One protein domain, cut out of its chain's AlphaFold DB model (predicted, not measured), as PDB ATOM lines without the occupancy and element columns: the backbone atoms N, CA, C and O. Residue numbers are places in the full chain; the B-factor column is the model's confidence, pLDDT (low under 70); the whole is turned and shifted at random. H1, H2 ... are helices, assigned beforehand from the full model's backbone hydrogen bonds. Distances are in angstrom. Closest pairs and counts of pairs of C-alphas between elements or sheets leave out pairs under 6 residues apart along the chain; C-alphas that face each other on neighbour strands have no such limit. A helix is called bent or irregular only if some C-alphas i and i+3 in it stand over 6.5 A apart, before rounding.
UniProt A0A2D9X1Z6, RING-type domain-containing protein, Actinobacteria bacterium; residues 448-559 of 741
ATOM      1  N   ILE A 448      18.610 -17.500  31.559       36.06
ATOM      2  CA  ILE A 448      17.786 -16.282  31.567       36.06
ATOM      3  C   ILE A 448      17.790 -15.746  30.136       36.06
ATOM      4  O   ILE A 448      18.854 -15.496  29.584       36.06
ATOM      5  N   ASP A 449      16.581 -15.602  29.596       39.03
ATOM      6  CA  ASP A 449      16.178 -15.131  28.266       39.03
ATOM      7  C   ASP A 449      17.264 -14.363  27.470       39.03
ATOM      8  O   ASP A 449      17.615 -13.216  27.771       39.03
ATOM      9  N   ASP A 450      17.787 -15.031  26.438       43.53
ATOM     10  CA  ASP A 450      18.878 -14.611  25.551       43.53
ATOM     11  C   ASP A 450      18.450 -13.457  24.627       43.53
ATOM     12  O   ASP A 450      18.137 -13.634  23.447       43.53
ATOM     13  N   LYS A 451      18.444 -12.230  25.158       41.31
ATOM     14  CA  LYS A 451      18.297 -11.016  24.330       41.31
ATOM     15  C   LYS A 451      19.505 -10.089  24.309       41.31
ATOM     16  O   LYS A 451      19.499  -9.155  23.518       41.31
ATOM     17  N   ASN A 452      20.551 -10.340  25.097       41.06
ATOM     18  CA  ASN A 452      21.760  -9.511  25.086       41.06
ATOM     19  C   ASN A 452      23.029 -10.362  25.202       41.06
ATOM     20  O   ASN A 452      23.507 -10.651  26.297       41.06
ATOM     21  N   THR A 453      23.623 -10.689  24.056       39.56
ATOM     22  CA  THR A 453      24.951 -11.322  23.941       39.56
ATOM     23  C   THR A 453      26.062 -10.508  24.622       39.56
ATOM     24  O   THR A 453      27.038 -11.076  25.103       39.56
ATOM     25  N   GLU A 454      25.876  -9.192  24.773       44.69
ATOM     26  CA  GLU A 454      26.778  -8.299  25.516       44.69
ATOM     27  C   GLU A 454      26.846  -8.603  27.029       44.69
ATOM     28  O   GLU A 454      27.859  -8.320  27.675       44.69
ATOM     29  N   ASP A 455      25.787  -9.177  27.612       44.78
ATOM     30  CA  ASP A 455      25.722  -9.469  29.052       44.78
ATOM     31  C   ASP A 455      26.381 -10.819  29.392       44.78
ATOM     32  O   ASP A 455      26.934 -10.989  30.479       44.78
ATOM     33  N   LEU A 456      26.414 -11.752  28.434       39.12
ATOM     34  CA  LEU A 456      27.113 -13.035  28.555       39.12
ATOM     35  C   LEU A 456      28.638 -12.838  28.568       39.12
ATOM     36  O   LEU A 456      29.304 -13.308  29.487       39.12
ATOM     37  N   ASP A 457      29.183 -12.045  27.638       39.34
ATOM     38  CA  ASP A 457      30.617 -11.708  27.609       39.34
ATOM     39  C   ASP A 457      31.052 -10.904  28.849       39.34
ATOM     40  O   ASP A 457      32.142 -11.114  29.397       39.34
ATOM     41  N   ARG A 458      30.174 -10.032  29.376       46.09
ATOM     42  CA  ARG A 458      30.400  -9.351  30.663       46.09
ATOM     43  C   ARG A 458      30.410 -10.323  31.843       46.09
ATOM     44  O   ARG A 458      31.228 -10.139  32.743       46.09
ATOM     45  N   ARG A 459      29.558 -11.354  31.848       43.84
ATOM     46  CA  ARG A 459      29.453 -12.352  32.933       43.84
ATOM     47  C   ARG A 459      30.563 -13.412  32.904       43.84
ATOM     48  O   ARG A 459      31.035 -13.837  33.959       43.84
ATOM     49  N   THR A 460      31.061 -13.790  31.733       38.28
ATOM     50  CA  THR A 460      32.233 -14.677  31.620       38.28
ATOM     51  C   THR A 460      33.511 -13.942  32.048       38.28
ATOM     52  O   THR A 460      34.311 -14.471  32.823       38.28
ATOM     53  N   SER A 461      33.634 -12.659  31.680       42.53
ATOM     54  CA  SER A 461      34.666 -11.752  32.213       42.53
ATOM     55  C   SER A 461      34.522 -11.518  33.731       42.53
ATOM     56  O   SER A 461      35.516 -11.433  34.457       42.53
ATOM     57  N   TYR A 462      33.290 -11.468  34.244       42.78
ATOM     58  CA  TYR A 462      32.973 -11.322  35.670       42.78
ATOM     59  C   TYR A 462      33.523 -12.480  36.513       42.78
ATOM     60  O   TYR A 462      34.203 -12.234  37.508       42.78
ATOM     61  N   LEU A 463      33.326 -13.736  36.096       46.00
ATOM     62  CA  LEU A 463      33.838 -14.899  36.835       46.00
ATOM     63  C   LEU A 463      35.362 -15.060  36.713       46.00
ATOM     64  O   LEU A 463      36.023 -15.368  37.706       46.00
ATOM     65  N   GLN A 464      35.943 -14.773  35.543       46.06
ATOM     66  CA  GLN A 464      37.399 -14.828  35.346       46.06
ATOM     67  C   GLN A 464      38.155 -13.786  36.193       46.06
ATOM     68  O   GLN A 464      39.256 -14.050  36.689       46.06
ATOM     69  N   ASN A 465      37.568 -12.608  36.430       52.56
ATOM     70  CA  ASN A 465      38.186 -11.580  37.272       52.56
ATOM     71  C   ASN A 465      38.135 -11.915  38.772       52.56
ATOM     72  O   ASN A 465      39.059 -11.544  39.507       52.56
ATOM     73  N   LEU A 466      37.119 -12.670  39.204       55.69
ATOM     74  CA  LEU A 466      36.875 -13.064  40.596       55.69
ATOM     75  C   LEU A 466      37.716 -14.254  41.081       55.69
ATOM     76  O   LEU A 466      37.636 -14.597  42.261       55.69
ATOM     77  N   ILE A 467      38.546 -14.853  40.216       60.50
ATOM     78  CA  ILE A 467      39.463 -15.934  40.600       60.50
ATOM     79  C   ILE A 467      40.399 -15.415  41.700       60.50
ATOM     80  O   ILE A 467      41.332 -14.640  41.445       60.50
ATOM     81  N   THR A 468      40.091 -15.834  42.925       62.94
ATOM     82  CA  THR A 468      40.843 -15.620  44.160       62.94
ATOM     83  C   THR A 468      40.869 -16.950  44.898       62.94
ATOM     84  O   THR A 468      39.874 -17.673  44.921       62.94
ATOM     85  N   ASN A 469      42.008 -17.288  45.498       65.31
ATOM     86  CA  ASN A 469      42.155 -18.547  46.239       65.31
ATOM     87  C   ASN A 469      41.604 -18.438  47.673       65.31
ATOM     88  O   ASN A 469      41.660 -19.399  48.432       65.31
ATOM     89  N   ASN A 470      41.098 -17.262  48.052       83.06
ATOM     90  CA  ASN A 470      40.635 -16.943  49.390       83.06
ATOM     91  C   ASN A 470      39.135 -16.627  49.363       83.06
ATOM     92  O   ASN A 470      38.702 -15.656  48.740       83.06
ATOM     93  N   GLU A 471      38.347 -17.422  50.086       86.56
ATOM     94  CA  GLU A 471      36.896 -17.248  50.217       86.56
ATOM     95  C   GLU A 471      36.518 -15.830  50.679       86.56
ATOM     96  O   GLU A 471      35.543 -15.248  50.201       86.56
ATOM     97  N   HIS A 472      37.311 -15.241  51.577       86.38
ATOM     98  CA  HIS A 472      37.076 -13.892  52.080       86.38
ATOM     99  C   HIS A 472      37.253 -12.835  50.979       86.38
ATOM    100  O   HIS A 472      36.439 -11.918  50.853       86.38
ATOM    101  N   SER A 473      38.282 -12.981  50.142       87.88
ATOM    102  CA  SER A 473      38.512 -12.107  48.988       87.88
ATOM    103  C   SER A 473      37.399 -12.230  47.958       87.88
ATOM    104  O   SER A 473      36.932 -11.212  47.451       87.88
ATOM    105  N   LEU A 474      36.916 -13.451  47.709       88.00
ATOM    106  CA  LEU A 474      35.781 -13.692  46.822       88.00
ATOM    107  C   LEU A 474      34.512 -13.001  47.336       88.00
ATOM    108  O   LEU A 474      33.847 -12.299  46.575       88.00
ATOM    109  N   LYS A 475      34.197 -13.130  48.632       92.12
ATOM    110  CA  LYS A 475      33.048 -12.446  49.253       92.12
ATOM    111  C   LYS A 475      33.145 -10.926  49.127       92.12
ATOM    112  O   LYS A 475      32.164 -10.281  48.760       92.12
ATOM    113  N   ILE A 476      34.323 -10.347  49.375       91.75
ATOM    114  CA  ILE A 476      34.539  -8.905  49.193       91.75
ATOM    115  C   ILE A 476      34.382  -8.506  47.724       91.75
ATOM    116  O   ILE A 476      33.780  -7.476  47.421       91.75
ATOM    117  N   ALA A 477      34.918  -9.296  46.802       91.62
ATOM    118  CA  ALA A 477      34.846  -8.990  45.386       91.62
ATOM    119  C   ALA A 477      33.393  -9.028  44.876       91.62
ATOM    120  O   ALA A 477      32.965  -8.111  44.173       91.62
ATOM    121  N   LEU A 478      32.602 -10.005  45.329       93.50
ATOM    122  CA  LEU A 478      31.158 -10.060  45.091       93.50
ATOM    123  C   LEU A 478      30.420  -8.863  45.707       93.50
ATOM    124  O   LEU A 478      29.508  -8.330  45.076       93.50
ATOM    125  N   LEU A 479      30.817  -8.404  46.899       95.00
ATOM    126  CA  LEU A 479      30.260  -7.199  47.523       95.00
ATOM    127  C   LEU A 479      30.537  -5.945  46.688       95.00
ATOM    128  O   LEU A 479      29.613  -5.178  46.423       95.00
ATOM    129  N   ILE A 480      31.782  -5.745  46.246       91.62
ATOM    130  CA  ILE A 480      32.170  -4.602  45.404       91.62
ATOM    131  C   ILE A 480      31.316  -4.567  44.133       91.62
ATOM    132  O   ILE A 480      30.803  -3.510  43.765       91.62
ATOM    133  N   GLU A 481      31.141  -5.709  43.475       91.75
ATOM    134  CA  GLU A 481      30.339  -5.777  42.254       91.75
ATOM    135  C   GLU A 481      28.839  -5.614  42.517       91.75
ATOM    136  O   GLU A 481      28.158  -4.918  41.765       91.75
ATOM    137  N   SER A 482      28.328  -6.172  43.615       93.38
ATOM    138  CA  SER A 482      26.925  -5.997  44.007       93.38
ATOM    139  C   SER A 482      26.601  -4.526  44.258       93.38
ATOM    140  O   SER A 482      25.579  -4.027  43.788       93.38
ATOM    141  N   LEU A 483      27.506  -3.805  44.925       91.81
ATOM    142  CA  LEU A 483      27.376  -2.366  45.133       91.81
ATOM    143  C   LEU A 483      27.347  -1.620  43.796       91.81
ATOM    144  O   LEU A 483      26.382  -0.903  43.545       91.81
ATOM    145  N   LYS A 484      28.343  -1.841  42.925       91.94
ATOM    146  CA  LYS A 484      28.482  -1.165  41.617       91.94
ATOM    147  C   LYS A 484      27.301  -1.362  40.670       91.94
ATOM    148  O   LYS A 484      27.065  -0.492  39.829       91.94
ATOM    149  N   ASN A 485      26.643  -2.516  40.732       90.06
ATOM    150  CA  ASN A 485      25.621  -2.889  39.756       90.06
ATOM    151  C   ASN A 485      24.197  -2.640  40.249       90.06
ATOM    152  O   ASN A 485      23.311  -2.471  39.414       90.06
ATOM    153  N   HIS A 486      23.967  -2.621  41.566       85.06
ATOM    154  CA  HIS A 486      22.602  -2.677  42.095       85.06
ATOM    155  C   HIS A 486      22.264  -1.634  43.158       85.06
ATOM    156  O   HIS A 486      21.083  -1.359  43.336       85.06
ATOM    157  N   VAL A 487      23.244  -1.068  43.870       89.62
ATOM    158  CA  VAL A 487      22.950  -0.321  45.109       89.62
ATOM    159  C   VAL A 487      23.377   1.142  45.059       89.62
ATOM    160  O   VAL A 487      22.718   2.008  45.632       89.62
ATOM    161  N   ILE A 488      24.506   1.428  44.419       92.38
ATOM    162  CA  ILE A 488      25.104   2.766  44.422       92.38
ATOM    163  C   ILE A 488      24.812   3.500  43.113       92.38
ATOM    164  O   ILE A 488      24.577   2.873  42.078       92.38
ATOM    165  N   ASP A 489      24.854   4.828  43.150       94.44
ATOM    166  CA  ASP A 489      24.677   5.640  41.946       94.44
ATOM    167  C   ASP A 489      25.934   5.640  41.049       94.44
ATOM    168  O   ASP A 489      27.012   5.168  41.419       94.44
ATOM    169  N   GLU A 490      25.810   6.170  39.829       93.38
ATOM    170  CA  GLU A 490      26.925   6.201  38.872       93.38
ATOM    171  C   GLU A 490      28.119   7.046  39.356       93.38
ATOM    172  O   GLU A 490      29.262   6.756  38.996       93.38
ATOM    173  N   ASN A 491      27.910   8.058  40.206       95.38
ATOM    174  CA  ASN A 491      29.008   8.850  40.762       95.38
ATOM    175  C   ASN A 491      29.797   8.036  41.801       95.38
ATOM    176  O   ASN A 491      31.021   7.922  41.695       95.38
ATOM    177  N   GLU A 492      29.108   7.400  42.749       94.62
ATOM    178  CA  GLU A 492      29.697   6.480  43.732       94.62
ATOM    179  C   GLU A 492      30.426   5.315  43.033       94.62
ATOM    180  O   GLU A 492      31.566   4.976  43.368       94.62
ATOM    181  N   LYS A 493      29.820   4.742  41.987       94.06
ATOM    182  CA  LYS A 493      30.420   3.682  41.163       94.06
ATOM    183  C   LYS A 493      31.714   4.124  40.493       94.06
ATOM    184  O   LYS A 493      32.689   3.363  40.485       94.06
ATOM    185  N   ASN A 494      31.749   5.337  39.948       93.38
ATOM    186  CA  ASN A 494      32.951   5.890  39.332       93.38
ATOM    187  C   ASN A 494      34.058   6.136  40.363       93.38
ATOM    188  O   ASN A 494      35.212   5.811  40.082       93.38
ATOM    189  N   GLN A 495      33.721   6.590  41.574       93.56
ATOM    190  CA  GLN A 495      34.689   6.744  42.668       93.56
ATOM    191  C   GLN A 495      35.287   5.400  43.101       93.56
ATOM    192  O   GLN A 495      36.508   5.276  43.220       93.56
ATOM    193  N   ILE A 496      34.458   4.361  43.259       93.19
ATOM    194  CA  ILE A 496      34.935   3.007  43.580       93.19
ATOM    195  C   ILE A 496      35.847   2.474  42.469       93.19
ATOM    196  O   ILE A 496      36.917   1.941  42.766       93.19
ATOM    197  N   LYS A 497      35.463   2.624  41.192       93.44
ATOM    198  CA  LYS A 497      36.289   2.198  40.046       93.44
ATOM    199  C   LYS A 497      37.622   2.939  40.002       93.44
ATOM    200  O   LYS A 497      38.662   2.310  39.810       93.44
ATOM    201  N   GLN A 498      37.599   4.256  40.193       95.00
ATOM    202  CA  GLN A 498      38.807   5.068  40.242       95.00
ATOM    203  C   GLN A 498      39.725   4.582  41.365       95.00
ATOM    204  O   GLN A 498      40.895   4.294  41.110       95.00
ATOM    205  N   LYS A 499      39.189   4.403  42.578       95.75
ATOM    206  CA  LYS A 499      39.994   3.973  43.720       95.75
ATOM    207  C   LYS A 499      40.575   2.574  43.538       95.75
ATOM    208  O   LYS A 499      41.742   2.345  43.855       95.75
ATOM    209  N   GLN A 500      39.787   1.658  42.979       94.62
ATOM    210  CA  GLN A 500      40.235   0.311  42.640       94.62
ATOM    211  C   GLN A 500      41.398   0.344  41.640       94.62
ATOM    212  O   GLN A 500      42.383  -0.366  41.832       94.62
ATOM    213  N   ASN A 501      41.320   1.195  40.613       93.75
ATOM    214  CA  ASN A 501      42.385   1.353  39.623       93.75
ATOM    215  C   ASN A 501      43.655   1.966  40.231       93.75
ATOM    216  O   ASN A 501      44.745   1.461  39.970       93.75
ATOM    217  N   GLU A 502      43.533   3.007  41.059       95.19
ATOM    218  CA  GLU A 502      44.667   3.625  41.766       95.19
ATOM    219  C   GLU A 502      45.408   2.611  42.649       95.19
ATOM    220  O   GLU A 502      46.636   2.488  42.578       95.19
ATOM    221  N   LEU A 503      44.660   1.844  43.451       93.75
ATOM    222  CA  LEU A 503      45.223   0.799  44.306       93.75
ATOM    223  C   LEU A 503      45.869  -0.307  43.475       93.75
ATOM    224  O   LEU A 503      46.974  -0.740  43.788       93.75
ATOM    225  N   TRP A 504      45.224  -0.738  42.391       93.62
ATOM    226  CA  TRP A 504      45.773  -1.777  41.525       93.62
ATOM    227  C   TRP A 504      47.088  -1.360  40.860       93.62
ATOM    228  O   TRP A 504      48.007  -2.172  40.790       93.62
ATOM    229  N   GLN A 505      47.212  -0.109  40.406       93.50
ATOM    230  CA  GLN A 505      48.473   0.390  39.844       93.50
ATOM    231  C   GLN A 505      49.569   0.470  40.910       93.50
ATOM    232  O   GLN A 505      50.665  -0.025  40.674       93.50
ATOM    233  N   SER A 506      49.248   0.974  42.103       93.94
ATOM    234  CA  SER A 506      50.203   1.022  43.224       93.94
ATOM    235  C   SER A 506      50.689  -0.383  43.606       93.94
ATOM    236  O   SER A 506      51.870  -0.617  43.837       93.94
ATOM    237  N   LEU A 507      49.783  -1.363  43.604       91.75
ATOM    238  CA  LEU A 507      50.102  -2.755  43.909       91.75
ATOM    239  C   LEU A 507      50.909  -3.463  42.806       91.75
ATOM    240  O   LEU A 507      51.526  -4.493  43.085       91.75
ATOM    241  N   LYS A 508      50.915  -2.961  41.564       92.62
ATOM    242  CA  LYS A 508      51.767  -3.494  40.484       92.62
ATOM    243  C   LYS A 508      53.234  -3.118  40.648       92.62
ATOM    244  O   LYS A 508      54.080  -3.859  40.161       92.62
ATOM    245  N   GLU A 509      53.522  -2.002  41.310       93.94
ATOM    246  CA  GLU A 509      54.897  -1.568  41.592       93.94
ATOM    247  C   GLU A 509      55.568  -2.448  42.658       93.94
ATOM    248  O   GLU A 509      56.790  -2.490  42.748       93.94
ATOM    249  N   ILE A 510      54.769  -3.189  43.431       93.75
ATOM    250  CA  ILE A 510      55.240  -4.134  44.440       93.75
ATOM    251  C   ILE A 510      55.360  -5.528  43.815       93.75
ATOM    252  O   ILE A 510      54.431  -6.039  43.169       93.75
ATOM    253  N   GLU A 511      56.503  -6.170  44.047       94.00
ATOM    254  CA  GLU A 511      56.791  -7.531  43.604       94.00
ATOM    255  C   GLU A 511      55.989  -8.551  44.435       94.00
ATOM    256  O   GLU A 511      56.431  -9.086  45.447       94.00
ATOM    257  N   LEU A 512      54.740  -8.765  44.021       90.81
ATOM    258  CA  LEU A 512      53.795  -9.709  44.616       90.81
ATOM    259  C   LEU A 512      53.261 -10.669  43.554       90.81
ATOM    260  O   LEU A 512      53.076 -10.297  42.388       90.81
ATOM    261  N   ASP A 513      52.939 -11.892  43.969       91.25
ATOM    262  CA  ASP A 513      52.159 -12.795  43.129       91.25
ATOM    263  C   ASP A 513      50.749 -12.224  42.884       91.25
ATOM    264  O   ASP A 513      50.200 -11.471  43.695       91.25
ATOM    265  N   ASN A 514      50.164 -12.542  41.725       85.75
ATOM    266  CA  ASN A 514      48.880 -11.968  41.310       85.75
ATOM    267  C   ASN A 514      47.742 -12.272  42.296       85.75
ATOM    268  O   ASN A 514      46.842 -11.445  42.447       85.75
ATOM    269  N   THR A 515      47.783 -13.419  42.970       86.88
ATOM    270  CA  THR A 515      46.741 -13.841  43.910       86.88
ATOM    271  C   THR A 515      46.802 -13.015  45.191       86.88
ATOM    272  O   THR A 515      45.809 -12.390  45.557       86.88
ATOM    273  N   LYS A 516      47.979 -12.894  45.814       88.75
ATOM    274  CA  LYS A 516      48.201 -12.024  46.979       88.75
ATOM    275  C   LYS A 516      47.937 -10.565  46.644       88.75
ATOM    276  O   LYS A 516      47.363  -9.847  47.459       88.75
ATOM    277  N   ARG A 517      48.296 -10.125  45.434       91.94
ATOM    278  CA  ARG A 517      47.990  -8.770  44.960       91.94
ATOM    279  C   ARG A 517      46.482  -8.506  44.959       91.94
ATOM    280  O   ARG A 517      46.050  -7.461  45.444       91.94
ATOM    281  N   LYS A 518      45.682  -9.446  44.446       88.69
ATOM    282  CA  LYS A 518      44.213  -9.360  44.469       88.69
ATOM    283  C   LYS A 518      43.658  -9.406  45.894       88.69
ATOM    284  O   LYS A 518      42.816  -8.580  46.225       88.69
ATOM    285  N   ASP A 519      44.152 -10.298  46.747       88.25
ATOM    286  CA  ASP A 519      43.702 -10.395  48.143       88.25
ATOM    287  C   ASP A 519      43.934  -9.088  48.911       88.25
ATOM    288  O   ASP A 519      43.036  -8.580  49.591       88.25
ATOM    289  N   ILE A 520      45.118  -8.491  48.745       91.38
ATOM    290  CA  ILE A 520      45.448  -7.188  49.325       91.38
ATOM    291  C   ILE A 520      44.531  -6.105  48.746       91.38
ATOM    292  O   ILE A 520      43.950  -5.341  49.517       91.38
ATOM    293  N   LEU A 521      44.338  -6.066  47.420       93.75
ATOM    294  CA  LEU A 521      43.417  -5.123  46.775       93.75
ATOM    295  C   LEU A 521      42.021  -5.199  47.399       93.75
ATOM    296  O   LEU A 521      41.477  -4.169  47.794       93.75
ATOM    297  N   TYR A 522      41.444  -6.397  47.506       94.56
ATOM    298  CA  TYR A 522      40.097  -6.568  48.042       94.56
ATOM    299  C   TYR A 522      40.019  -6.161  49.512       94.56
ATOM    300  O   TYR A 522      39.112  -5.416  49.880       94.56
ATOM    301  N   LYS A 523      41.003  -6.529  50.338       91.62
ATOM    302  CA  LYS A 523      41.051  -6.101  51.744       91.62
ATOM    303  C   LYS A 523      41.062  -4.573  51.884       91.62
ATOM    304  O   LYS A 523      40.290  -4.028  52.672       91.62
ATOM    305  N   TYR A 524      41.877  -3.876  51.090       95.62
ATOM    306  CA  TYR A 524      41.903  -2.409  51.083       95.62
ATOM    307  C   TYR A 524      40.606  -1.799  50.552       95.62
ATOM    308  O   TYR A 524      40.109  -0.824  51.117       95.62
ATOM    309  N   MET A 525      40.040  -2.373  49.490       95.62
ATOM    310  CA  MET A 525      38.765  -1.917  48.946       95.62
ATOM    311  C   MET A 525      37.637  -2.062  49.969       95.62
ATOM    312  O   MET A 525      36.818  -1.159  50.080       95.62
ATOM    313  N   PHE A 526      37.607  -3.137  50.758       95.25
ATOM    314  CA  PHE A 526      36.600  -3.312  51.804       95.25
ATOM    315  C   PHE A 526      36.677  -2.218  52.877       95.25
ATOM    316  O   PHE A 526      35.662  -1.605  53.207       95.25
ATOM    317  N   GLU A 527      37.881  -1.904  53.362       95.62
ATOM    318  CA  GLU A 527      38.085  -0.811  54.322       95.62
ATOM    319  C   GLU A 527      37.736   0.561  53.737       95.62
ATOM    320  O   GLU A 527      37.179   1.409  54.435       95.62
ATOM    321  N   TYR A 528      38.013   0.780  52.449       95.88
ATOM    322  CA  TYR A 528      37.576   1.984  51.749       95.88
ATOM    323  C   TYR A 528      36.046   2.078  51.712       95.88
ATOM    324  O   TYR A 528      35.493   3.091  52.133       95.88
ATOM    325  N   LEU A 529      35.362   1.011  51.290       95.12
ATOM    326  CA  LEU A 529      33.903   0.974  51.189       95.12
ATOM    327  C   LEU A 529      33.212   1.207  52.535       95.12
ATOM    328  O   LEU A 529      32.243   1.958  52.582       95.12
ATOM    329  N   LYS A 530      33.732   0.636  53.630       95.94
ATOM    330  CA  LYS A 530      33.199   0.859  54.989       95.94
ATOM    331  C   LYS A 530      33.225   2.326  55.421       95.94
ATOM    332  O   LYS A 530      32.445   2.713  56.283       95.94
ATOM    333  N   ARG A 531      34.135   3.127  54.859       95.81
ATOM    334  CA  ARG A 531      34.282   4.553  55.185       95.81
ATOM    335  C   ARG A 531      33.505   5.460  54.241       95.81
ATOM    336  O   ARG A 531      33.144   6.560  54.642       95.81
ATOM    337  N   THR A 532      33.309   5.043  52.991       93.94
ATOM    338  CA  THR A 532      32.755   5.908  51.939       93.94
ATOM    339  C   THR A 532      31.304   5.619  51.597       93.94
ATOM    340  O   THR A 532      30.600   6.533  51.178       93.94
ATOM    341  N   ILE A 533      30.840   4.384  51.785       94.94
ATOM    342  CA  ILE A 533      29.472   3.986  51.459       94.94
ATOM    343  C   ILE A 533      28.638   3.920  52.746       94.94
ATOM    344  O   ILE A 533      29.069   3.294  53.715       94.94
ATOM    345  N   PRO A 534      27.428   4.516  52.777       96.56
ATOM    346  CA  PRO A 534      26.533   4.413  53.924       96.56
ATOM    347  C   PRO A 534      26.246   2.961  54.320       96.56
ATOM    348  O   PRO A 534      26.002   2.107  53.463       96.56
ATOM    349  N   GLN A 535      26.177   2.692  55.626       94.19
ATOM    350  CA  GLN A 535      25.982   1.337  56.159       94.19
ATOM    351  C   GLN A 535      24.725   0.642  55.605       94.19
ATOM    352  O   GLN A 535      24.744  -0.562  55.360       94.19
ATOM    353  N   ALA A 536      23.645   1.389  55.354       95.19
ATOM    354  CA  ALA A 536      22.421   0.847  54.762       95.19
ATOM    355  C   ALA A 536      22.665   0.251  53.360       95.19
ATOM    356  O   ALA A 536      22.270  -0.887  53.104       95.19
ATOM    357  N   LYS A 537      23.393   0.973  52.495       96.38
ATOM    358  CA  LYS A 537      23.780   0.506  51.152       96.38
ATOM    359  C   LYS A 537      24.758  -0.671  51.231       96.38
ATOM    360  O   LYS A 537      24.627  -1.638  50.486       96.38
ATOM    361  N   LEU A 538      25.706  -0.645  52.172       95.12
ATOM    362  CA  LEU A 538      26.605  -1.784  52.407       95.12
ATOM    363  C   LEU A 538      25.840  -3.055  52.790       95.12
ATOM    364  O   LEU A 538      26.129  -4.123  52.254       95.12
ATOM    365  N   ASN A 539      24.841  -2.941  53.667       94.56
ATOM    366  CA  ASN A 539      24.011  -4.072  54.085       94.56
ATOM    367  C   ASN A 539      23.178  -4.635  52.922       94.56
ATOM    368  O   ASN A 539      23.031  -5.850  52.800       94.56
ATOM    369  N   GLU A 540      22.639  -3.771  52.063       94.56
ATOM    370  CA  GLU A 540      21.908  -4.189  50.865       94.56
ATOM    371  C   GLU A 540      22.826  -4.898  49.859       94.56
ATOM    372  O   GLU A 540      22.530  -6.016  49.432       94.56
ATOM    373  N   GLY A 541      23.997  -4.318  49.575       94.94
ATOM    374  CA  GLY A 541      25.011  -4.942  48.724       94.94
ATOM    375  C   GLY A 541      25.487  -6.291  49.267       94.94
ATOM    376  O   GLY A 541      25.669  -7.232  48.497       94.94
ATOM    377  N   ALA A 542      25.620  -6.422  50.591       95.12
ATOM    378  CA  ALA A 542      26.001  -7.672  51.243       95.12
ATOM    379  C   ALA A 542      24.936  -8.768  51.093       95.12
ATOM    380  O   ALA A 542      25.288  -9.923  50.859       95.12
ATOM    381  N   LYS A 543      23.641  -8.425  51.162       95.31
ATOM    382  CA  LYS A 543      22.549  -9.388  50.917       95.31
ATOM    383  C   LYS A 543      22.598  -9.943  49.493       95.31
ATOM    384  O   LYS A 543      22.475 -11.155  49.307       95.31
ATOM    385  N   ILE A 544      22.815  -9.074  48.502       92.94
ATOM    386  CA  ILE A 544      22.938  -9.474  47.091       92.94
ATOM    387  C   ILE A 544      24.178 -10.358  46.904       92.94
ATOM    388  O   ILE A 544      24.068 -11.467  46.382       92.94
ATOM    389  N   ALA A 545      25.333  -9.922  47.415       91.50
ATOM    390  CA  ALA A 545      26.584 -10.672  47.327       91.50
ATOM    391  C   ALA A 545      26.482 -12.065  47.966       91.50
ATOM    392  O   ALA A 545      26.964 -13.042  47.392       91.50
ATOM    393  N   GLN A 546      25.811 -12.175  49.117       92.94
ATOM    394  CA  GLN A 546      25.589 -13.441  49.814       92.94
ATOM    395  C   GLN A 546      24.714 -14.407  48.999       92.94
ATOM    396  O   GLN A 546      25.031 -15.594  48.913       92.94
ATOM    397  N   SER A 547      23.646 -13.909  48.368       88.75
ATOM    398  CA  SER A 547      22.783 -14.713  47.487       88.75
ATOM    399  C   SER A 547      23.553 -15.247  46.270       88.75
ATOM    400  O   SER A 547      23.463 -16.432  45.919       88.75
ATOM    401  N   THR A 548      24.385 -14.396  45.658       86.88
ATOM    402  CA  THR A 548      25.257 -14.780  44.539       86.88
ATOM    403  C   THR A 548      26.290 -15.817  44.972       86.88
ATOM    404  O   THR A 548      26.447 -16.842  44.311       86.88
ATOM    405  N   PHE A 549      26.939 -15.611  46.121       89.94
ATOM    406  CA  PHE A 549      27.911 -16.549  46.683       89.94
ATOM    407  C   PHE A 549      27.302 -17.939  46.933       89.94
ATOM    408  O   PHE A 549      27.869 -18.946  46.514       89.94
ATOM    409  N   GLN A 550      26.107 -18.008  47.529       86.06
ATOM    410  CA  GLN A 550      25.387 -19.273  47.735       86.06
ATOM    411  C   GLN A 550      25.009 -19.962  46.417       86.06
ATOM    412  O   GLN A 550      24.971 -21.190  46.335       86.06
ATOM    413  N   SER A 551      24.715 -19.195  45.370       79.31
ATOM    414  CA  SER A 551      24.418 -19.747  44.044       79.31
ATOM    415  C   SER A 551      25.665 -20.344  43.387       79.31
ATOM    416  O   SER A 551      25.589 -21.449  42.851       79.31
ATOM    417  N   ILE A 552      26.824 -19.689  43.532       79.81
ATOM    418  CA  ILE A 552      28.125 -20.229  43.101       79.81
ATOM    419  C   ILE A 552      28.450 -21.520  43.865       79.81
ATOM    420  O   ILE A 552      28.806 -22.519  43.242       79.81
ATOM    421  N   GLN A 553      28.269 -21.544  45.190       80.06
ATOM    422  CA  GLN A 553      28.508 -22.748  45.996       80.06
ATOM    423  C   GLN A 553      27.625 -23.924  45.562       80.06
ATOM    424  O   GLN A 553      28.119 -25.038  45.408       80.06
ATOM    425  N   ARG A 554      26.330 -23.683  45.310       72.06
ATOM    426  CA  ARG A 554      25.418 -24.724  44.807       72.06
ATOM    427  C   ARG A 554      25.884 -25.280  43.462       72.06
ATOM    428  O   ARG A 554      25.924 -26.495  43.298       72.06
ATOM    429  N   ALA A 555      26.294 -24.416  42.535       67.19
ATOM    430  CA  ALA A 555      26.814 -24.843  41.236       67.19
ATOM    431  C   ALA A 555      28.113 -25.664  41.360       67.19
ATOM    432  O   ALA A 555      28.277 -26.666  40.670       67.19
ATOM    433  N   GLN A 556      29.012 -25.294  42.276       71.56
ATOM    434  CA  GLN A 556      30.252 -26.037  42.525       71.56
ATOM    435  C   GLN A 556      30.011 -27.428  43.127       71.56
ATOM    436  O   GLN A 556      30.731 -28.364  42.789       71.56
ATOM    437  N   ILE A 557      28.995 -27.589  43.983       62.44
ATOM    438  CA  ILE A 557      28.622 -28.896  44.551       62.44
ATOM    439  C   ILE A 557      28.136 -29.849  43.453       62.44
ATOM    440  O   ILE A 557      28.498 -31.022  43.463       62.44
ATOM    441  N   HIS A 558      27.369 -29.345  42.484       47.81
ATOM    442  CA  HIS A 558      26.878 -30.149  41.360       47.81
ATOM    443  C   HIS A 558      27.966 -30.541  40.348       47.81
ATOM    444  O   HIS A 558      27.774 -31.503  39.613       47.81
ATOM    445  N   ASN A 559      29.106 -29.841  40.348       48.06
ATOM    446  CA  ASN A 559      30.232 -30.081  39.443       48.06
ATOM    447  C   ASN A 559      31.423 -30.788  40.110       48.06
ATOM    448  O   ASN A 559      32.486 -30.889  39.493       48.06
TER     449      ASN A 559
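What this domain is: This is residues 448 to 559 of the 741 residues of the protein "RING-type domain-containing protein" of Actinobacteria bacterium (UniProt A0A2D9X1Z6). The longest helix, H5, crosses the middle helix H2 on one side, and the helical hairpin of H3 and H4 packs on the other side of H2, chiefly through H4. H1 makes an arm whose residues 453 to 461 stick out, and residues 550 to 558 of H5 stick out too. The printed part has 112 residues with five named helices, H1 to H5 in chain order, and no named strand; the class is all helix. It is compact, with a radius of gyration of the C-alphas of 14.7 A and spans of 41 by 32 by 25 A.

Where its parts are: H5, residues 535 to 558, is 34.8 A long and ends with C-alpha 558 at (26.878, -30.149, 41.360). H2 is residues 471 to 487, only just irregular: C-alphas 484 and 487 are 6.6 A apart. H3, residues 490 to 508, is 26.7 A long, and H4, residues 514 to 532, is 26.3 A. H1, residues 453 to 465, begins with C-alpha 453 at (24.951, -11.322, 23.941).

How they stand to each other: H5 and H2 touch, closest at C-alphas Leu 483 and Gly 541, 5.0 A, at a steep tilt of 57 degrees, opposite ways. H2, with residues 473 to 480 alone, touches H4, closest at C-alphas Ser 473 and Asp 519, 5.5 A. H3 and H4, a hairpin, touch, closest at C-alphas Leu 507 and Arg 517, 6.5 A. H2 and H3, also a hairpin, only just touch, with 3 pairs of C-alphas within 8 A; the closest are Lys 484 and Lys 493, 5.2 A. H1 touches no helix. Every O i to N i+4 pair is within hydrogen-bond range in H1, H2, H3 and H5; in H4, 14 of 15 are.

The domain as a whole: The C-alphas farthest apart, Asp 449 and Glu 511, are 44.1 A apart. The printed part has no cut, and its four links are tight. Confidence is under 70 at residues 448 to 469, 555 and 557 to 559.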